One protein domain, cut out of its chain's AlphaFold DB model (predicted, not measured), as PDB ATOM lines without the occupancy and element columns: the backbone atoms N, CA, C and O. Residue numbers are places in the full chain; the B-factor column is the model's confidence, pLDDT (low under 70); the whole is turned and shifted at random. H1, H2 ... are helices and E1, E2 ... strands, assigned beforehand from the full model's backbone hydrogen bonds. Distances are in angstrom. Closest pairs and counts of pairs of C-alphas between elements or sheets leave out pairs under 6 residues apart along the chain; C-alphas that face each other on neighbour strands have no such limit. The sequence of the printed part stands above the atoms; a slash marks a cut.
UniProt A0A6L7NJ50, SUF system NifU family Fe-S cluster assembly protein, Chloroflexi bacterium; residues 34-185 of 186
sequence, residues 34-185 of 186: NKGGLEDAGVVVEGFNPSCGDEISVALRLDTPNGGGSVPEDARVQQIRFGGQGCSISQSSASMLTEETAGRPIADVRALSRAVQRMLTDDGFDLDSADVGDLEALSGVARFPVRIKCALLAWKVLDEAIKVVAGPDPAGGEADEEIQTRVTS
ATOM      1  N   ASN A  34      17.383  23.127  18.219       98.25
ATOM      2  CA  ASN A  34      16.348  22.585  17.332       98.25
ATOM      3  C   ASN A  34      14.985  23.303  17.410       98.25
ATOM      4  O   ASN A  34      13.956  22.721  17.066       98.25
ATOM      5  N   LYS A  35      14.962  24.579  17.813       97.88
ATOM      6  CA  LYS A  35      13.737  25.383  17.812       97.88
ATOM      7  C   LYS A  35      13.284  25.685  16.378       97.88
ATOM      8  O   LYS A  35      14.113  25.952  15.504       97.88
ATOM      9  N   GLY A  36      11.975  25.668  16.147       96.25
ATOM     10  CA  GLY A  36      11.342  25.974  14.864       96.25
ATOM     11  C   GLY A  36      10.479  24.833  14.327       96.25
ATOM     12  O   GLY A  36      10.262  23.829  14.998       96.25
ATOM     13  N   GLY A  37       9.968  25.013  13.110       93.31
ATOM     14  CA  GLY A  37       9.231  23.975  12.390       93.31
ATOM     15  C   GLY A  37      10.147  23.017  11.623       93.31
ATOM     16  O   GLY A  37      11.360  23.222  11.535       93.31
ATOM     17  N   LEU A  38       9.536  21.989  11.039       93.62
ATOM     18  CA  LEU A  38      10.175  21.036  10.135       93.62
ATOM     19  C   LEU A  38       9.270  20.862   8.908       93.62
ATOM     20  O   LEU A  38       8.171  20.341   9.051       93.62
ATOM     21  N   GLU A  39       9.712  21.328   7.735       89.06
ATOM     22  CA  GLU A  39       8.882  21.371   6.511       89.06
ATOM     23  C   GLU A  39       8.440  19.976   6.040       89.06
ATOM     24  O   GLU A  39       7.297  19.798   5.647       89.06
ATOM     25  N   ASP A  40       9.316  18.978   6.158       89.56
ATOM     26  CA  ASP A  40       9.039  17.590   5.768       89.56
ATOM     27  C   ASP A  40       8.806  16.696   7.000       89.56
ATOM     28  O   ASP A  40       9.346  15.588   7.089       89.56
ATOM     29  N   ALA A  41       8.102  17.194   8.017       92.25
ATOM     30  CA  ALA A  41       7.829  16.402   9.213       92.25
ATOM     31  C   ALA A  41       7.004  15.152   8.861       92.25
ATOM     32  O   ALA A  41       6.026  15.226   8.124       92.25
ATOM     33  N   GLY A  42       7.371  13.997   9.422       91.81
ATOM     34  CA  GLY A  42       6.535  12.796   9.329       91.81
ATOM     35  C   GLY A  42       5.289  12.899  10.212       91.81
ATOM     36  O   GLY A  42       4.245  12.339   9.893       91.81
ATOM     37  N   VAL A  43       5.401  13.636  11.319       95.12
ATOM     38  CA  VAL A  43       4.296  13.983  12.212       95.12
ATOM     39  C   VAL A  43       4.609  15.283  12.941       95.12
ATOM     40  O   VAL A  43       5.769  15.566  13.259       95.12
ATOM     41  N   VAL A  44       3.565  16.048  13.251       97.56
ATOM     42  CA  VAL A  44       3.626  17.160  14.196       97.56
ATOM     43  C   VAL A  44       2.558  16.940  15.264       97.56
ATOM     44  O   VAL A  44       1.399  16.662  14.948       97.56
ATOM     45  N   VAL A  45       2.952  17.030  16.531       97.69
ATOM     46  CA  VAL A  45       2.039  16.944  17.676       97.69
ATOM     47  C   VAL A  45       2.191  18.194  18.521       97.69
ATOM     48  O   VAL A  45       3.304  18.649  18.782       97.69
ATOM     49  N   GLU A  46       1.064  18.737  18.951       97.69
ATOM     50  CA  GLU A  46       0.972  19.846  19.890       97.69
ATOM     51  C   GLU A  46       0.522  19.325  21.254       97.69
ATOM     52  O   GLU A  46      -0.273  18.389  21.342       97.69
ATOM     53  N   GLY A  47       1.020  19.939  22.320       96.69
ATOM     54  CA  GLY A  47       0.628  19.673  23.693       96.69
ATOM     55  C   GLY A  47       0.420  20.955  24.477       96.69
ATOM     56  O   GLY A  47       1.157  21.928  24.307       96.69
ATOM     57  N   PHE A  48      -0.555  20.923  25.378       96.44
ATOM     58  CA  PHE A  48      -0.901  22.039  26.245       96.44
ATOM     59  C   PHE A  48      -0.943  21.620  27.719       96.44
ATOM     60  O   PHE A  48      -1.595  20.639  28.085       96.44
ATOM     61  N   ASN A  49      -0.269  22.402  28.564       94.56
ATOM     62  CA  ASN A  49      -0.334  22.318  30.021       94.56
ATOM     63  C   ASN A  49      -1.080  23.550  30.580       94.56
ATOM     64  O   ASN A  49      -0.459  24.601  30.799       94.56
ATOM     65  N   PRO A  50      -2.387  23.440  30.886       90.88
ATOM     66  CA  PRO A  50      -3.194  24.567  31.359       90.88
ATOM     67  C   PRO A  50      -2.746  25.117  32.714       90.88
ATOM     68  O   PRO A  50      -2.992  26.284  33.010       90.88
ATOM     69  N   SER A  51      -2.078  24.311  33.547       89.31
ATOM     70  CA  SER A  51      -1.654  24.741  34.885       89.31
ATOM     71  C   SER A  51      -0.612  25.863  34.849       89.31
ATOM     72  O   SER A  51      -0.531  26.652  35.787       89.31
ATOM     73  N   CYS A  52       0.188  25.945  33.784       91.38
ATOM     74  CA  CYS A  52       1.194  26.995  33.594       91.38
ATOM     75  C   CYS A  52       1.020  27.779  32.287       91.38
ATOM     76  O   CYS A  52       1.758  28.736  32.063       91.38
ATOM     77  N   GLY A  53       0.049  27.396  31.451       94.44
ATOM     78  CA  GLY A  53      -0.139  27.961  30.116       94.44
ATOM     79  C   GLY A  53       1.006  27.615  29.163       94.44
ATOM     80  O   GLY A  53       1.311  28.413  28.284       94.44
ATOM     81  N   ASP A  54       1.680  26.476  29.369       97.38
ATOM     82  CA  ASP A  54       2.738  26.030  28.461       97.38
ATOM     83  C   ASP A  54       2.115  25.370  27.221       97.38
ATOM     84  O   ASP A  54       1.257  24.496  27.341       97.38
ATOM     85  N   GLU A  55       2.607  25.739  26.047       97.62
ATOM     86  CA  GLU A  55       2.293  25.162  24.744       97.62
ATOM     87  C   GLU A  55       3.596  24.666  24.109       97.62
ATOM     88  O   GLU A  55       4.554  25.428  23.959       97.62
ATOM     89  N   ILE A  56       3.650  23.393  23.720       98.25
ATOM     90  CA  ILE A  56       4.805  22.799  23.035       98.25
ATOM     91  C   ILE A  56       4.323  22.083  21.784       98.25
ATOM     92  O   ILE A  56       3.349  21.341  21.833       98.25
ATOM     93  N   SER A  57       5.038  22.257  20.677       98.06
ATOM     94  CA  SER A  57       4.901  21.392  19.507       98.06
ATOM     95  C   SER A  57       6.184  20.610  19.270       98.06
ATOM     96  O   SER A  57       7.276  21.144  19.466       98.06
ATOM     97  N   VAL A  58       6.064  19.351  18.856       98.44
ATOM     98  CA  VAL A  58       7.185  18.516  18.411       98.44
ATOM     99  C   VAL A  58       6.907  18.077  16.985       98.44
ATOM    100  O   VAL A  58       5.886  17.449  16.705       98.44
ATOM    101  N   ALA A  59       7.833  18.401  16.090       98.06
ATOM    102  CA  ALA A  59       7.844  17.917  14.721       98.06
ATOM    103  C   ALA A  59       8.926  16.842  14.584       98.06
ATOM    104  O   ALA A  59      10.095  17.093  14.885       98.06
ATOM    105  N   LEU A  60       8.533  15.649  14.144       96.75
ATOM    106  CA  LEU A  60       9.375  14.456  14.133       96.75
ATOM    107  C   LEU A  60       9.437  13.857  12.727       96.75
ATOM    108  O   LEU A  60       8.415  13.658  12.069       96.75
ATOM    109  N   ARG A  61      10.647  13.515  12.286       95.06
ATOM    110  CA  ARG A  61      10.897  12.691  11.103       95.06
ATOM    111  C   ARG A  61      11.794  11.522  11.478       95.06
ATOM    112  O   ARG A  61      12.857  11.708  12.071       95.06
ATOM    113  N   LEU A  62      11.363  10.325  11.103       94.06
ATOM    114  CA  LEU A  62      12.100   9.088  11.323       94.06
ATOM    115  C   LEU A  62      12.844   8.667  10.056       94.06
ATOM    116  O   LEU A  62      12.359   8.878   8.944       94.06
ATOM    117  N   ASP A  63      14.002   8.042  10.236       91.25
ATOM    118  CA  ASP A  63      14.703   7.343   9.168       91.25
ATOM    119  C   ASP A  63      14.014   5.993   8.956       91.25
ATOM    120  O   ASP A  63      14.165   5.066   9.756       91.25
ATOM    121  N   THR A  64      13.172   5.917   7.925       80.06
ATOM    122  CA  THR A  64      12.415   4.706   7.596       80.06
ATOM    123  C   THR A  64      12.867   4.185   6.234       80.06
ATOM    124  O   THR A  64      12.873   4.953   5.269       80.06
ATOM    125  N   PRO A  65      13.231   2.893   6.114       63.38
ATOM    126  CA  PRO A  65      13.818   2.390   4.881       63.38
ATOM    127  C   PRO A  65      12.930   2.508   3.641       63.38
ATOM    128  O   PRO A  65      13.491   2.573   2.561       63.38
ATOM    129  N   ASN A  66      11.594   2.536   3.746       56.66
ATOM    130  CA  ASN A  66      10.671   2.730   2.618       56.66
ATOM    131  C   ASN A  66       9.283   3.133   3.150       56.66
ATOM    132  O   ASN A  66       8.786   2.499   4.076       56.66
ATOM    133  N   GLY A  67       8.654   4.154   2.553       54.56
ATOM    134  CA  GLY A  67       7.424   4.827   3.012       54.56
ATOM    135  C   GLY A  67       6.114   4.021   2.979       54.56
ATOM    136  O   GLY A  67       5.099   4.516   2.494       54.56
ATOM    137  N   GLY A  68       6.114   2.789   3.489       60.47
ATOM    138  CA  GLY A  68       4.917   1.977   3.692       60.47
ATOM    139  C   GLY A  68       5.216   0.705   4.484       60.47
ATOM    140  O   GLY A  68       5.921  -0.177   3.999       60.47
ATOM    141  N   GLY A  69       4.665   0.604   5.696       70.38
ATOM    142  CA  GLY A  69       4.829  -0.546   6.587       70.38
ATOM    143  C   GLY A  69       4.863  -0.148   8.062       70.38
ATOM    144  O   GLY A  69       4.842   1.033   8.398       70.38
ATOM    145  N   SER A  70       4.914  -1.142   8.947       78.94
ATOM    146  CA  SER A  70       5.215  -0.929  10.365       78.94
ATOM    147  C   SER A  70       6.639  -0.387  10.519       78.94
ATOM    148  O   SER A  70       7.578  -0.993   9.999       78.94
ATOM    149  N   VAL A  71       6.806   0.721  11.240       85.50
ATOM    150  CA  VAL A  71       8.131   1.257  11.577       85.50
ATOM    151  C   VAL A  71       8.808   0.314  12.581       85.50
ATOM    152  O   VAL A  71       8.191  -0.013  13.595       85.50
ATOM    153  N   PRO A  72      10.037  -0.164  12.315       87.38
ATOM    154  CA  PRO A  72      10.746  -1.028  13.249       87.38
ATOM    155  C   PRO A  72      11.303  -0.226  14.438       87.38
ATOM    156  O   PRO A  72      11.569   0.968  14.330       87.38
ATOM    157  N   GLU A  73      11.511  -0.889  15.575       82.44
ATOM    158  CA  GLU A  73      12.011  -0.261  16.815       82.44
ATOM    159  C   GLU A  73      13.431   0.323  16.690       82.44
ATOM    160  O   GLU A  73      13.811   1.219  17.448       82.44
ATOM    161  N   ASP A  74      14.222  -0.180  15.739       89.44
ATOM    162  CA  ASP A  74      15.570   0.300  15.434       89.44
ATOM    163  C   ASP A  74      15.586   1.489  14.459       89.44
ATOM    164  O   ASP A  74      16.656   2.059  14.214       89.44
ATOM    165  N   ALA A  75      14.419   1.901  13.941       92.56
ATOM    166  CA  ALA A  75      14.291   3.139  13.191       92.56
ATOM    167  C   ALA A  75      14.747   4.313  14.059       92.56
ATOM    168  O   ALA A  75      14.521   4.360  15.271       92.56
ATOM    169  N   ARG A  76      15.429   5.267  13.429       95.44
ATOM    170  CA  ARG A  76      16.103   6.359  14.135       95.44
ATOM    171  C   ARG A  76      15.348   7.660  13.982       95.44
ATOM    172  O   ARG A  76      14.754   7.925  12.940       95.44
ATOM    173  N   VAL A  77      15.438   8.514  14.993       96.44
ATOM    174  CA  VAL A  77      15.017   9.912  14.892       96.44
ATOM    175  C   VAL A  77      15.954  10.623  13.917       96.44
ATOM    176  O   VAL A  77      17.068  10.993  14.275       96.44
ATOM    177  N   GLN A  78      15.528  10.803  12.668       95.81
ATOM    178  CA  GLN A  78      16.341  11.481  11.661       95.81
ATOM    179  C   GLN A  78      16.437  12.974  11.968       95.81
ATOM    180  O   GLN A  78      17.518  13.558  11.922       95.81
ATOM    181  N   GLN A  79      15.294  13.597  12.261       96.75
ATOM    182  CA  GLN A  79      15.207  14.990  12.673       96.75
ATOM    183  C   GLN A  79      14.062  15.178  13.657       96.75
ATOM    184  O   GLN A  79      12.985  14.605  13.502       96.75
ATOM    185  N   ILE A  80      14.300  16.034  14.641       98.25
ATOM    186  CA  ILE A  80      13.308  16.465  15.610       98.25
ATOM    187  C   ILE A  80      13.463  17.969  15.821       98.25
ATOM    188  O   ILE A  80      14.578  18.489  15.895       98.25
ATOM    189  N   ARG A  81      12.343  18.684  15.847       98.56
ATOM    190  CA  ARG A  81      12.274  20.124  16.101       98.56
ATOM    191  C   ARG A  81      11.178  20.397  17.114       98.56
ATOM    192  O   ARG A  81      10.205  19.645  17.170       98.56
ATOM    193  N   PHE A  82      11.320  21.476  17.875       98.62
ATOM    194  CA  PHE A  82      10.277  21.903  18.801       98.62
ATOM    195  C   PHE A  82       9.847  23.357  18.585       98.62
ATOM    196  O   PHE A  82      10.640  24.222  18.200       98.62
ATOM    197  N   GLY A  83       8.581  23.634  18.872       97.94
ATOM    198  CA  GLY A  83       7.982  24.962  18.845       97.94
ATOM    199  C   GLY A  83       7.122  25.232  20.078       97.94
ATOM    200  O   GLY A  83       7.111  24.458  21.034       97.94
ATOM    201  N   GLY A  84       6.410  26.359  20.049       96.56
ATOM    202  CA  GLY A  84       5.519  26.785  21.127       96.56
ATOM    203  C   GLY A  84       6.129  27.814  22.084       96.56
ATOM    204  O   GLY A  84       7.175  28.419  21.812       96.56
ATOM    205  N   GLN A  85       5.425  28.052  23.185       97.00
ATOM    206  CA  GLN A  85       5.711  29.071  24.192       97.00
ATOM    207  C   GLN A  85       5.460  28.498  25.583       97.00
ATOM    208  O   GLN A  85       4.545  27.716  25.791       97.00
ATOM    209  N   GLY A  86       6.250  28.905  26.565       96.44
ATOM    210  CA  GLY A  86       6.063  28.424  27.925       96.44
ATOM    211  C   GLY A  86       7.093  28.989  28.882       96.44
ATOM    212  O   GLY A  86       7.942  29.809  28.517       96.44
ATOM    213  N   CYS A  87       7.011  28.546  30.128       97.00
ATOM    214  CA  CYS A  87       7.973  28.887  31.156       97.00
ATOM    215  C   CYS A  87       9.383  28.362  30.828       97.00
ATOM    216  O   CYS A  87       9.588  27.514  29.960       97.00
ATOM    217  N   SER A  88      10.386  28.842  31.568       96.50
ATOM    218  CA  SER A  88      11.778  28.440  31.339       96.50
ATOM    219  C   SER A  88      11.988  26.926  31.402       96.50
ATOM    220  O   SER A  88      12.713  26.389  30.577       96.50
ATOM    221  N   ILE A  89      11.321  26.227  32.325       96.75
ATOM    222  CA  ILE A  89      11.455  24.772  32.485       96.75
ATOM    223  C   ILE A  89      10.877  24.008  31.291       96.75
ATOM    224  O   ILE A  89      11.542  23.107  30.791       96.75
ATOM    225  N   SER A  90       9.689  24.378  30.798       97.88
ATOM    226  CA  SER A  90       9.086  23.693  29.647       97.88
ATOM    227  C   SER A  90       9.897  23.909  28.372       97.88
ATOM    228  O   SER A  90      10.163  22.959  27.641       97.88
ATOM    229  N   GLN A  91      10.382  25.133  28.148       98.50
ATOM    230  CA  GLN A  91      11.239  25.455  27.005       98.50
ATOM    231  C   GLN A  91      12.617  24.779  27.087       98.50
ATOM    232  O   GLN A  91      13.118  24.299  26.071       98.50
ATOM    233  N   SER A  92      13.217  24.707  28.281       98.38
ATOM    234  CA  SER A  92      14.510  24.032  28.473       98.38
ATOM    235  C   SER A  92      14.375  22.530  28.270       98.38
ATOM    236  O   SER A  92      15.139  21.961  27.501       98.38
ATOM    237  N   SER A  93      13.358  21.907  28.878       98.31
ATOM    238  CA  SER A  93      13.088  20.474  28.721       98.31
ATOM    239  C   SER A  93      12.845  20.103  27.258       98.31
ATOM    240  O   SER A  93      13.447  19.156  26.763       98.31
ATOM    241  N   ALA A  94      12.054  20.895  26.522       98.56
ATOM    242  CA  ALA A  94      11.848  20.681  25.090       98.56
ATOM    243  C   ALA A  94      13.158  20.783  24.295       98.56
ATOM    244  O   ALA A  94      13.432  19.943  23.439       98.56
ATOM    245  N   SER A  95      14.000  21.773  24.602       98.69
ATOM    246  CA  SER A  95      15.300  21.900  23.951       98.69
ATOM    247  C   SER A  95      16.216  20.709  24.237       98.69
ATOM    248  O   SER A  95      16.794  20.187  23.285       98.69
ATOM    249  N   MET A  96      16.359  20.298  25.499       98.50
ATOM    250  CA  MET A  96      17.214  19.173  25.898       98.50
ATOM    251  C   MET A  96      16.703  17.865  25.289       98.50
ATOM    252  O   MET A  96      17.476  17.116  24.708       98.50
ATOM    253  N   LEU A  97      15.383  17.648  25.292       98.25
ATOM    254  CA  LEU A  97      14.742  16.510  24.631       98.25
ATOM    255  C   LEU A  97      15.159  16.397  23.164       98.25
ATOM    256  O   LEU A  97      15.534  15.317  22.715       98.25
ATOM    257  N   THR A  98      15.108  17.486  22.391       98.38
ATOM    258  CA  THR A  98      15.471  17.407  20.964       98.38
ATOM    259  C   THR A  98      16.950  17.109  20.727       98.38
ATOM    260  O   THR A  98      17.277  16.453  19.741       98.38
ATOM    261  N   GLU A  99      17.839  17.593  21.594       97.88
ATOM    262  CA  GLU A  99      19.276  17.318  21.507       97.88
ATOM    263  C   GLU A  99      19.568  15.862  21.868       97.88
ATOM    264  O   GLU A  99      20.241  15.163  21.114       97.88
ATOM    265  N   GLU A 100      18.957  15.375  22.947       97.25
ATOM    266  CA  GLU A 100      19.175  14.022  23.440       97.25
ATOM    267  C   GLU A 100      18.530  12.945  22.576       97.25
ATOM    268  O   GLU A 100      18.975  11.807  22.590       97.25
ATOM    269  N   THR A 101      17.498  13.254  21.796       97.00
ATOM    270  CA  THR A 101      16.781  12.230  21.012       97.00
ATOM    271  C   THR A 101      17.218  12.157  19.553       97.00
ATOM    272  O   THR A 101      17.008  11.129  18.906       97.00
ATOM    273  N   ALA A 102      17.856  13.201  19.019       96.56
ATOM    274  CA  ALA A 102      18.291  13.234  17.628       96.56
ATOM    275  C   ALA A 102      19.286  12.100  17.308       96.56
ATOM    276  O   ALA A 102      20.266  11.873  18.010       96.56
ATOM    277  N   GLY A 103      19.037  11.368  16.219       95.88
ATOM    278  CA  GLY A 103      19.874  10.259  15.757       95.88
ATOM    279  C   GLY A 103      19.740   8.956  16.555       95.88
ATOM    280  O   GLY A 103      20.272   7.925  16.120       95.88
ATOM    281  N   ARG A 104      19.024   8.956  17.687       95.94
ATOM    282  CA  ARG A 104      18.828   7.760  18.515       95.94
ATOM    283  C   ARG A 104      17.750   6.830  17.928       95.94
ATOM    284  O   ARG A 104      16.826   7.310  17.262       95.94
ATOM    285  N   PRO A 105      17.854   5.504  18.138       95.94
ATOM    286  CA  PRO A 105      16.772   4.557  17.876       95.94
ATOM    287  C   PRO A 105      15.524   4.877  18.705       95.94
ATOM    288  O   PRO A 105      15.635   5.326  19.846       95.94
ATOM    289  N   ILE A 106      14.338   4.588  18.173       94.94
ATOM    290  CA  ILE A 106      13.061   4.802  18.876       94.94
ATOM    291  C   ILE A 106      13.013   4.042  20.203       94.94
ATOM    292  O   ILE A 106      12.547   4.595  21.199       94.94
ATOM    293  N   ALA A 107      13.526   2.809  20.237       94.56
ATOM    294  CA  ALA A 107      13.603   2.020  21.465       94.56
ATOM    295  C   ALA A 107      14.354   2.758  22.590       94.56
ATOM    296  O   ALA A 107      13.878   2.803  23.730       94.56
ATOM    297  N   ASP A 108      15.480   3.393  22.255       95.38
ATOM    298  CA  ASP A 108      16.302   4.147  23.205       95.38
ATOM    299  C   ASP A 108      15.598   5.439  23.630       95.38
ATOM    300  O   ASP A 108      15.598   5.789  24.806       95.38
ATOM    301  N   VAL A 109      14.932   6.123  22.694       96.44
ATOM    302  CA  VAL A 109      14.150   7.333  22.987       96.44
ATOM    303  C   VAL A 109      12.991   7.034  23.941       96.44
ATOM    304  O   VAL A 109      12.770   7.786  24.888       96.44
ATOM    305  N   ARG A 110      12.281   5.917  23.751       95.38
ATOM    306  CA  ARG A 110      11.223   5.473  24.674       95.38
ATOM    307  C   ARG A 110      11.785   5.135  26.053       95.38
ATOM    308  O   ARG A 110      11.202   5.518  27.064       95.38
ATOM    309  N   ALA A 111      12.929   4.451  26.114       94.38
ATOM    310  CA  ALA A 111      13.601   4.165  27.381       94.38
ATOM    311  C   ALA A 111      14.016   5.445  28.117       94.38
ATOM    312  O   ALA A 111      13.751   5.564  29.314       94.38
ATOM    313  N   LEU A 112      14.575   6.414  27.390       95.88
ATOM    314  CA  LEU A 112      14.938   7.723  27.920       95.88
ATOM    315  C   LEU A 112      13.711   8.491  28.426       95.88
ATOM    316  O   LEU A 112      13.729   8.994  29.545       95.88
ATOM    317  N   SER A 113      12.619   8.514  27.653       95.94
ATOM    318  CA  SER A 113      11.357   9.149  28.054       95.94
ATOM    319  C   SER A 113      10.822   8.571  29.366       95.94
ATOM    320  O   SER A 113      10.503   9.318  30.292       95.94
ATOM    321  N   ARG A 114      10.816   7.238  29.510       93.56
ATOM    322  CA  ARG A 114      10.429   6.576  30.768       93.56
ATOM    323  C   ARG A 114      11.369   6.926  31.919       93.56
ATOM    324  O   ARG A 114      10.895   7.158  33.027       93.56
ATOM    325  N   ALA A 115      12.678   6.961  31.676       94.50
ATOM    326  CA  ALA A 115      13.659   7.313  32.698       94.50
ATOM    327  C   ALA A 115      13.452   8.748  33.202       94.50
ATOM    328  O   ALA A 115      13.391   8.952  34.408       94.50
ATOM    329  N   VAL A 116      13.245   9.718  32.305       95.19
ATOM    330  CA  VAL A 116      12.971  11.118  32.670       95.19
ATOM    331  C   VAL A 116      11.645  11.263  33.410       95.19
ATOM    332  O   VAL A 116      11.573  11.994  34.397       95.19
ATOM    333  N   GLN A 117      10.599  10.561  32.968       94.25
ATOM    334  CA  GLN A 117       9.307  10.563  33.657       94.25
ATOM    335  C   GLN A 117       9.464  10.074  35.096       94.25
ATOM    336  O   GLN A 117       9.142  10.813  36.021       94.25
ATOM    337  N   ARG A 118      10.072   8.900  35.285       93.69
ATOM    338  CA  ARG A 118      10.337   8.329  36.611       93.69
ATOM    339  C   ARG A 118      11.261   9.198  37.458       93.69
ATOM    340  O   ARG A 118      10.988   9.393  38.632       93.69
ATOM    341  N   MET A 119      12.303   9.776  36.869       94.06
ATOM    342  CA  MET A 119      13.199  10.715  37.551       94.06
ATOM    343  C   MET A 119      12.444  11.910  38.146       94.06
ATOM    344  O   MET A 119      12.838  12.437  39.183       94.06
ATOM    345  N   LEU A 120      11.368  12.352  37.492       93.19
ATOM    346  CA  LEU A 120      10.583  13.506  37.918       93.19
ATOM    347  C   LEU A 120       9.398  13.150  38.823       93.19
ATOM    348  O   LEU A 120       8.908  14.047  39.509       93.19
ATOM    349  N   THR A 121       8.931  11.896  38.826       92.19
ATOM    350  CA  THR A 121       7.711  11.475  39.543       92.19
ATOM    351  C   THR A 121       7.930  10.462  40.660       92.19
ATOM    352  O   THR A 121       7.123  10.424  41.585       92.19
ATOM    353  N   ASP A 122       8.967   9.627  40.581       91.00
ATOM    354  CA  ASP A 122       9.189   8.535  41.527       91.00
ATOM    355  C   ASP A 122       9.985   9.040  42.738       91.00
ATOM    356  O   ASP A 122      11.138   9.469  42.622       91.00
ATOM    357  N   ASP A 123       9.399   8.914  43.928       82.00
ATOM    358  CA  ASP A 123      10.124   9.139  45.175       82.00
ATOM    359  C   ASP A 123      11.269   8.119  45.305       82.00
ATOM    360  O   ASP A 123      11.049   6.910  45.397       82.00
ATOM    361  N   GLY A 124      12.510   8.611  45.340       79.25
ATOM    362  CA  GLY A 124      13.697   7.765  45.494       79.25
ATOM    363  C   GLY A 124      14.205   7.128  44.200       79.25
ATOM    364  O   GLY A 124      14.849   6.081  44.263       79.25
ATOM    365  N   PHE A 125      13.931   7.737  43.042       86.25
ATOM    366  CA  PHE A 125      14.590   7.375  41.788       86.25
ATOM    367  C   PHE A 125      16.120   7.377  41.942       86.25
ATOM    368  O   PHE A 125      16.711   8.366  42.378       86.25
ATOM    369  N   ASP A 126      16.752   6.265  41.573       86.38
ATOM    370  CA  ASP A 126      18.205   6.125  41.584       86.38
ATOM    371  C   ASP A 126      18.782   6.658  40.265       86.38
ATOM    372  O   ASP A 126      18.714   5.982  39.235       86.38
ATOM    373  N   LEU A 127      19.321   7.880  40.299       82.31
ATOM    374  CA  LEU A 127      19.934   8.532  39.136       82.31
ATOM    375  C   LEU A 127      21.105   7.719  38.571       82.31
ATOM    376  O   LEU A 127      21.251   7.649  37.355       82.31
ATOM    377  N   ASP A 128      21.867   7.024  39.421       82.88
ATOM    378  CA  ASP A 128      23.014   6.217  38.989       82.88
ATOM    379  C   ASP A 128      22.577   4.954  38.222       82.88
ATOM    380  O   ASP A 128      23.376   4.321  37.524       82.88
ATOM    381  N   SER A 129      21.301   4.570  38.335       81.38
ATOM    382  CA  SER A 129      20.740   3.386  37.681       81.38
ATOM    383  C   SER A 129      20.254   3.626  36.247       81.38
ATOM    384  O   SER A 129      19.918   2.657  35.556       81.38
ATOM    385  N   ALA A 130      20.203   4.880  35.787       83.81
ATOM    386  CA  ALA A 130      19.662   5.249  34.482       83.81
ATOM    387  C   ALA A 130      20.594   6.192  33.711       83.81
ATOM    388  O   ALA A 130      21.074   7.189  34.236       83.81
ATOM    389  N   ASP A 131      20.793   5.915  32.422       87.12
ATOM    390  CA  ASP A 131      21.530   6.808  31.526       87.12
ATOM    391  C   ASP A 131      20.608   7.929  31.023       87.12
ATOM    392  O   ASP A 131      19.934   7.797  29.997       87.12
ATOM    393  N   VAL A 132      20.522   9.007  31.805       89.06
ATOM    394  CA  VAL A 132      19.766  10.224  31.460       89.06
ATOM    395  C   VAL A 132      20.662  11.351  30.932       89.06
ATOM    396  O   VAL A 132      20.145  12.352  30.443       89.06
ATOM    397  N   GLY A 133      21.989  11.187  30.983       89.31
ATOM    398  CA  GLY A 133      22.955  12.186  30.521       89.31
ATOM    399  C   GLY A 133      22.698  13.578  31.105       89.31
ATOM    400  O   GLY A 133      22.393  13.733  32.288       89.31
ATOM    401  N   ASP A 134      22.748  14.595  30.249       91.19
ATOM    402  CA  ASP A 134      22.562  15.999  30.631       91.19
ATOM    403  C   ASP A 134      21.148  16.304  31.172       91.19
ATOM    404  O   ASP A 134      20.936  17.318  31.844       91.19
ATOM    405  N   LEU A 135      20.171  15.409  30.963       95.00
ATOM    406  CA  LEU A 135      18.815  15.544  31.512       95.00
ATOM    407  C   LEU A 135      18.770  15.385  33.029       95.00
ATOM    408  O   LEU A 135      17.782  15.806  33.635       95.00
ATOM    409  N   GLU A 136      19.830  14.867  33.658       93.75
ATOM    410  CA  GLU A 136      19.976  14.862  35.116       93.75
ATOM    411  C   GLU A 136      19.801  16.269  35.709       93.75
ATOM    412  O   GLU A 136      19.265  16.418  36.809       93.75
ATOM    413  N   ALA A 137      20.128  17.322  34.952       93.31
ATOM    414  CA  ALA A 137      19.897  18.699  35.375       93.31
ATOM    415  C   ALA A 137      18.423  18.999  35.703       93.31
ATOM    416  O   ALA A 137      18.135  19.865  36.531       93.31
ATOM    417  N   LEU A 138      17.470  18.271  35.106       94.19
ATOM    418  CA  LEU A 138      16.041  18.397  35.401       94.19
ATOM    419  C   LEU A 138      15.629  17.711  36.712       94.19
ATOM    420  O   LEU A 138      14.544  18.007  37.209       94.19
ATOM    421  N   SER A 139      16.458  16.850  37.310       92.38
ATOM    422  CA  SER A 139      16.129  16.104  38.542       92.38
ATOM    423  C   SER A 139      15.708  17.016  39.702       92.38
ATOM    424  O   SER A 139      14.799  16.692  40.468       92.38
ATOM    425  N   GLY A 140      16.278  18.223  39.788       90.12
ATOM    426  CA  GLY A 140      15.894  19.229  40.781       90.12
ATOM    427  C   GLY A 140      14.423  19.665  40.693       90.12
ATOM    428  O   GLY A 140      13.851  20.090  41.700       90.12
ATOM    429  N   VAL A 141      13.781  19.522  39.526       92.25
ATOM    430  CA  VAL A 141      12.358  19.842  39.311       92.25
ATOM    431  C   VAL A 141      11.438  18.894  40.085       92.25
ATOM    432  O   VAL A 141      10.362  19.331  40.496       92.25
ATOM    433  N   ALA A 142      11.866  17.660  40.378       90.19
ATOM    434  CA  ALA A 142      11.088  16.689  41.156       90.19
ATOM    435  C   ALA A 142      10.695  17.223  42.550       90.19
ATOM    436  O   ALA A 142       9.642  16.895  43.088       90.19
ATOM    437  N   ARG A 143      11.492  18.144  43.115       88.62
ATOM    438  CA  ARG A 143      11.214  18.804  44.406       88.62
ATOM    439  C   ARG A 143      10.092  19.850  44.335       88.62
ATOM    440  O   ARG A 143       9.695  20.396  45.364       88.62
ATOM    441  N   PHE A 144       9.590  20.159  43.140       90.75
ATOM    442  CA  PHE A 144       8.589  21.192  42.891       90.75
ATOM    443  C   PHE A 144       7.401  20.610  42.113       90.75
ATOM    444  O   PHE A 144       7.327  20.797  40.897       90.75
ATOM    445  N   PRO A 145       6.417  19.983  42.788       89.75
ATOM    446  CA  PRO A 145       5.306  19.290  42.126       89.75
ATOM    447  C   PRO A 145       4.564  20.121  41.070       89.75
ATOM    448  O   PRO A 145       4.215  19.631  40.002       89.75
ATOM    449  N   VAL A 146       4.410  21.424  41.320       90.38
ATOM    450  CA  VAL A 146       3.768  22.372  40.390       90.38
ATOM    451  C   VAL A 146       4.530  22.517  39.059       90.38
ATOM    452  O   VAL A 146       3.943  22.901  38.053       90.38
ATOM    453  N   ARG A 147       5.836  22.220  39.028       94.50
ATOM    454  CA  ARG A 147       6.714  22.363  37.854       94.50
ATOM    455  C   ARG A 147       7.004  21.052  37.130       94.50
ATOM    456  O   ARG A 147       7.510  21.115  36.012       94.50
ATOM    457  N   ILE A 148       6.645  19.904  37.710       94.69
ATOM    458  CA  ILE A 148       6.826  18.584  37.085       94.69
ATOM    459  C   ILE A 148       6.146  18.551  35.712       94.69
ATOM    460  O   ILE A 148       6.783  18.228  34.713       94.69
ATOM    461  N   LYS A 149       4.892  19.009  35.621       94.12
ATOM    462  CA  LYS A 149       4.151  19.060  34.348       94.12
ATOM    463  C   LYS A 149       4.807  19.948  33.294       94.12
ATOM    464  O   LYS A 149       4.774  19.618  32.114       94.12
ATOM    465  N   CYS A 150       5.443  21.048  33.707       96.56
ATOM    466  CA  CYS A 150       6.194  21.892  32.779       96.56
ATOM    467  C   CYS A 150       7.361  21.113  32.164       96.56
ATOM    468  O   CYS A 150       7.580  21.200  30.961       96.56
ATOM    469  N   ALA A 151       8.103  20.356  32.980       96.88
ATOM    470  CA  ALA A 151       9.224  19.549  32.507       96.88
ATOM    471  C   ALA A 151       8.760  18.370  31.637       96.88
ATOM    472  O   ALA A 151       9.410  18.073  30.640       96.88
ATOM    473  N   LEU A 152       7.630  17.737  31.965       96.75
ATOM    474  CA  LEU A 152       7.130  16.552  31.260       96.75
ATOM    475  C   LEU A 152       6.370  16.837  29.964       96.75
ATOM    476  O   LEU A 152       6.254  15.934  29.138       96.75
ATOM    477  N   LEU A 153       5.878  18.061  29.747       97.50
ATOM    478  CA  LEU A 153       5.035  18.384  28.592       97.50
ATOM    479  C   LEU A 153       5.661  17.946  27.257       97.50
ATOM    480  O   LEU A 153       5.023  17.237  26.485       97.50
ATOM    481  N   ALA A 154       6.917  18.316  26.999       97.88
ATOM    482  CA  ALA A 154       7.587  17.977  25.743       97.88
ATOM    483  C   ALA A 154       7.774  16.459  25.554       97.88
ATOM    484  O   ALA A 154       7.650  15.963  24.436       97.88
ATOM    485  N   TRP A 155       8.008  15.720  26.643       97.75
ATOM    486  CA  TRP A 155       8.159  14.262  26.632       97.75
ATOM    487  C   TRP A 155       6.849  13.560  26.292       97.75
ATOM    488  O   TRP A 155       6.830  12.687  25.433       97.75
ATOM    489  N   LYS A 156       5.730  14.007  26.872       96.06
ATOM    490  CA  LYS A 156       4.403  13.473  26.532       96.06
ATOM    491  C   LYS A 156       4.018  13.760  25.077       96.06
ATOM    492  O   LYS A 156       3.425  12.911  24.416       96.06
ATOM    493  N   VAL A 157       4.377  14.938  24.563       97.31
ATOM    494  CA  VAL A 157       4.167  15.286  23.147       97.31
ATOM    495  C   VAL A 157       5.017  14.399  22.230       97.31
ATOM    496  O   VAL A 157       4.514  13.924  21.213       97.31
ATOM    497  N   LEU A 158       6.275  14.131  22.595       97.31
ATOM    498  CA  LEU A 158       7.143  13.203  21.866       97.31
ATOM    499  C   LEU A 158       6.601  11.768  21.880       97.31
ATOM    500  O   LEU A 158       6.576  11.131  20.828       97.31
ATOM    501  N   ASP A 159       6.154  11.266  23.033       96.06
ATOM    502  CA  ASP A 159       5.589   9.919  23.159       96.06
ATOM    503  C   ASP A 159       4.378   9.745  22.227       96.06
ATOM    504  O   ASP A 159       4.277   8.744  21.514       96.06
ATOM    505  N   GLU A 160       3.487  10.743  22.165       95.56
ATOM    506  CA  GLU A 160       2.350  10.724  21.239       95.56
ATOM    507  C   GLU A 160       2.804  10.832  19.775       95.56
ATOM    508  O   GLU A 160       2.290  10.109  18.922       95.56
ATOM    509  N   ALA A 161       3.807  11.663  19.466       95.06
ATOM    510  CA  ALA A 161       4.371  11.750  18.120       95.06
ATOM    511  C   ALA A 161       4.924  10.395  17.657       95.06
ATOM    512  O   ALA A 161       4.571   9.927  16.575       95.06
ATOM    513  N   ILE A 162       5.721   9.724  18.495       94.69
ATOM    514  CA  ILE A 162       6.245   8.377  18.232       94.69
ATOM    515  C   ILE A 162       5.097   7.380  18.084       94.69
ATOM    516  O   ILE A 162       5.120   6.562  17.169       94.69
ATOM    517  N   LYS A 163       4.071   7.460  18.933       93.12
ATOM    518  CA  LYS A 163       2.907   6.575  18.865       93.12
ATOM    519  C   LYS A 163       2.165   6.666  17.534       93.12
ATOM    520  O   LYS A 163       1.743   5.637  17.009       93.12
ATOM    521  N   VAL A 164       2.038   7.865  16.971       91.75
ATOM    522  CA  VAL A 164       1.389   8.086  15.671       91.75
ATOM    523  C   VAL A 164       2.172   7.442  14.527       91.75
ATOM    524  O   VAL A 164       1.563   6.837  13.647       91.75
ATOM    525  N   VAL A 165       3.505   7.543  14.532       90.94
ATOM    526  CA  VAL A 165       4.338   7.077  13.404       90.94
ATOM    527  C   VAL A 165       4.856   5.648  13.556       90.94
ATOM    528  O   VAL A 165       5.087   4.985  12.550       90.94
ATOM    529  N   ALA A 166       5.029   5.159  14.783       90.62
ATOM    530  CA  ALA A 166       5.654   3.871  15.092       90.62
ATOM    531  C   ALA A 166       4.807   2.962  15.997       90.62
ATOM    532  O   ALA A 166       5.248   1.880  16.379       90.62
ATOM    533  N   GLY A 167       3.575   3.362  16.323       90.31
ATOM    534  CA  GLY A 167       2.691   2.601  17.202       90.31
ATOM    535  C   GLY A 167       3.012   2.779  18.692       90.31
ATOM    536  O   GLY A 167       3.974   3.459  19.056       90.31
ATOM    537  N   PRO A 168       2.190   2.208  19.588       88.75
ATOM    538  CA  PRO A 168       2.337   2.397  21.030       88.75
ATOM    539  C   PRO A 168       3.651   1.813  21.559       88.75
ATOM    540  O   PRO A 168       4.172   0.843  21.011       88.75
ATOM    541  N   ASP A 169       4.161   2.382  22.654       87.56
ATOM    542  CA  ASP A 169       5.297   1.810  23.381       87.56
ATOM    543  C   ASP A 169       4.919   0.425  23.947       87.56
ATOM    544  O   ASP A 169       3.985   0.338  24.752       87.56
ATOM    545  N   PRO A 170       5.617  -0.662  23.564       81.44
ATOM    546  CA  PRO A 170       5.323  -2.003  24.059       81.44
ATOM    547  C   PRO A 170       5.584  -2.168  25.561       81.44
ATOM    548  O   PRO A 170       5.006  -3.066  26.173       81.44
ATOM    549  N   ALA A 171       6.434  -1.330  26.166       80.38
ATOM    550  CA  ALA A 171       6.689  -1.356  27.606       80.38
ATOM    551  C   ALA A 171       5.585  -0.659  28.421       80.38
ATOM    552  O   ALA A 171       5.490  -0.892  29.624       80.38
ATOM    553  N   GLY A 172       4.738   0.140  27.762       66.12
ATOM    554  CA  GLY A 172       3.622   0.857  28.368       66.12
ATOM    555  C   GLY A 172       4.030   2.002  29.306       66.12
ATOM    556  O   GLY A 172       5.072   1.989  29.956       66.12
ATOM    557  N   GLY A 173       3.152   2.998  29.393       59.12
ATOM    558  CA  GLY A 173       3.169   4.075  30.381       59.12
ATOM    559  C   GLY A 173       1.738   4.567  30.596       59.12
ATOM    560  O   GLY A 173       0.912   4.465  29.686       59.12
ATOM    561  N   GLU A 174       1.417   5.042  31.799       53.69
ATOM    562  CA  GLU A 174       0.082   5.566  32.098       53.69
ATOM    563  C   GLU A 174      -0.181   6.863  31.314       53.69
ATOM    564  O   GLU A 174       0.685   7.739  31.190       53.69
ATOM    565  N   ALA A 175      -1.390   6.967  30.758       54.12
ATOM    566  CA  ALA A 175      -1.867   8.195  30.146       54.12
ATOM    567  C   ALA A 175      -2.063   9.246  31.247       54.12
ATOM    568  O   ALA A 175      -2.826   9.028  32.184       54.12
ATOM    569  N   ASP A 176      -1.370  10.377  31.131       61.16
ATOM    570  CA  ASP A 176      -1.594  11.531  31.998       61.16
ATOM    571  C   ASP A 176      -2.763  12.340  31.417       61.16
ATOM    572  O   ASP A 176      -2.610  13.005  30.391       61.16
ATOM    573  N   GLU A 177      -3.947  12.229  32.028       60.56
ATOM    574  CA  GLU A 177      -5.189  12.851  31.539       60.56
ATOM    575  C   GLU A 177      -5.169  14.392  31.586       60.56
ATOM    576  O   GLU A 177      -6.063  15.042  31.036       60.56
ATOM    577  N   GLU A 178      -4.166  15.006  32.221       69.31
ATOM    578  CA  GLU A 178      -4.108  16.455  32.422       69.31
ATOM    579  C   GLU A 178      -3.273  17.193  31.361       69.31
ATOM    580  O   GLU A 178      -3.405  18.414  31.226       69.31
ATOM    581  N   ILE A 179      -2.454  16.479  30.579       79.31
ATOM    582  CA  ILE A 179      -1.746  17.031  29.416       79.31
ATOM    583  C   ILE A 179      -2.566  16.749  28.159       79.31
ATOM    584  O   ILE A 179      -2.771  15.607  27.754       79.31
ATOM    585  N   GLN A 180      -3.018  17.818  27.510       86.44
ATOM    586  CA  GLN A 180      -3.837  17.717  26.307       86.44
ATOM    587  C   GLN A 180      -2.929  17.672  25.085       86.44
ATOM    588  O   GLN A 180      -2.241  18.656  24.819       86.44
ATOM    589  N   THR A 181      -2.935  16.571  24.334       89.00
ATOM    590  CA  THR A 181      -2.193  16.454  23.072       89.00
ATOM    591  C   THR A 181      -3.124  16.436  21.863       89.00
ATOM    592  O   THR A 181      -4.271  15.987  21.924       89.00
ATOM    593  N   ARG A 182      -2.630  16.945  20.735       92.06
ATOM    594  CA  ARG A 182      -3.335  16.941  19.455       92.06
ATOM    595  C   ARG A 182      -2.353  16.733  18.312       92.06
ATOM    596  O   ARG A 182      -1.379  17.463  18.179       92.06
ATOM    597  N   VAL A 183      -2.664  15.780  17.439       90.25
ATOM    598  CA  VAL A 183      -1.947  15.607  16.171       90.25
ATOM    599  C   VAL A 183      -2.379  16.702  15.201       90.25
ATOM    600  O   VAL A 183      -3.577  16.905  14.971       90.25
ATOM    601  N   THR A 184      -1.411  17.398  14.618       84.44
ATOM    602  CA  THR A 184      -1.630  18.357  13.535       84.44
ATOM    603  C   THR A 184      -1.170  17.749  12.220       84.44
ATOM    604  O   THR A 184      -0.173  17.029  12.176       84.44
ATOM    605  N   SER A 185      -1.902  18.024  11.142       60.22
ATOM    606  CA  SER A 185      -1.481  17.650   9.793       60.22
ATOM    607  C   SER A 185      -0.114  18.277   9.504       60.22
ATOM    608  O   SER A 185       0.033  19.485   9.694       60.22
TER     609      SER A 185
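Overview. This is residues 34 to 185 of the 186 residues of the protein "SUF system NifU family Fe-S cluster assembly protein" of Chloroflexi bacterium (UniProt A0A6L7NJ50). A twisted sheet of four strands has two helices, H1 and H4, packed on one face, and a second pair, H2 and H3, covers those helices on the side away from the sheet. H4, the longest helix, runs through the middle between the sheet and H2, while H3 lies farthest from the mean of the C-alphas, with no contact to the sheet. The printed part has 152 residues with four named strands and four named helices, in the order E1 E2 E3 H1 H2 H3 H4 E4; the sheet runs E3 E2 E1 E4, antiparallel throughout, and the class is mixed. It is compact, with a radius of gyration of the C-alphas of 14.5 A and spans of 45 by 33 by 26 A.

Arrangement. E1, residues 43 to 49, E2, residues 54 to 63, and E3, residues 76 to 85, form a meander, each strand the antiparallel neighbour of the one before. E1 and E2 are a hairpin, with N 47 and O 56 2.8 A apart; E2 and E3 are another, with N 59 and O 81 2.9 A apart. E3 bends by 54 degrees at residue 79. H1, residues 88 to 101, runs along the strands at a height over the sheet of 8.9 A. H2, residues 106 to 121, only grazes the sheet with residues 106 to 109. H3, residues 133 to 143, touches H2 the same way at a shallow tilt of 29 degrees, closest at the C-alphas of Leu 120 and Ala 142, 4.6 A. H4, residues 145 to 166, has a kink of 39 degrees near residue 152 and is on the same face of the sheet as H1; the sheet E3 E2 E1 E4 and the helices H1 and H4 on its one face make two layers, one of strands and one of helices. H4 touches H1, closest at the C-alphas of Ser 90 and Cys 150, 4.6 A. H4 touches H2 opposite ways at a shallow tilt of 18 degrees, with the C-alphas of Ser 113 and Trp 155 closest, 6.2 A. The four helices form a bundle, a group of helices that touch. E4, residues 180 to 184, is the antiparallel neighbour of E1, with N 182 and O 46 2.8 A apart. Each O i to N i+4 pair is within hydrogen-bond range in H1 and H2, against 14 of 18 in H4 and 0 of 7 in H3, where 7 of 8 O i to N i+3 pairs are.

Along the chain. E1 begins at C-alpha 43 (4.296, 13.983, 12.212) and is 20.2 A long; E2 is 29.4 A, E3 26.9 A, H1 19.9 A, H2 22.4 A and H3 19.4 A. H4 spans 31.1 A from C-alpha 145 (5.306, 19.290, 42.126). E4, 13.0 A, ends at C-alpha 184 (-1.630, 18.357, 13.535).

Size, cuts and confidence. The C-alphas farthest apart, those of Asn 66 and Arg 143, are 44.8 A apart. The printed part has no cut. The links E2 to E3, H2 to H3 and H4 to E4 are long. The pLDDT is under 70 at residues 65 to 68, 172 to 178 and 185.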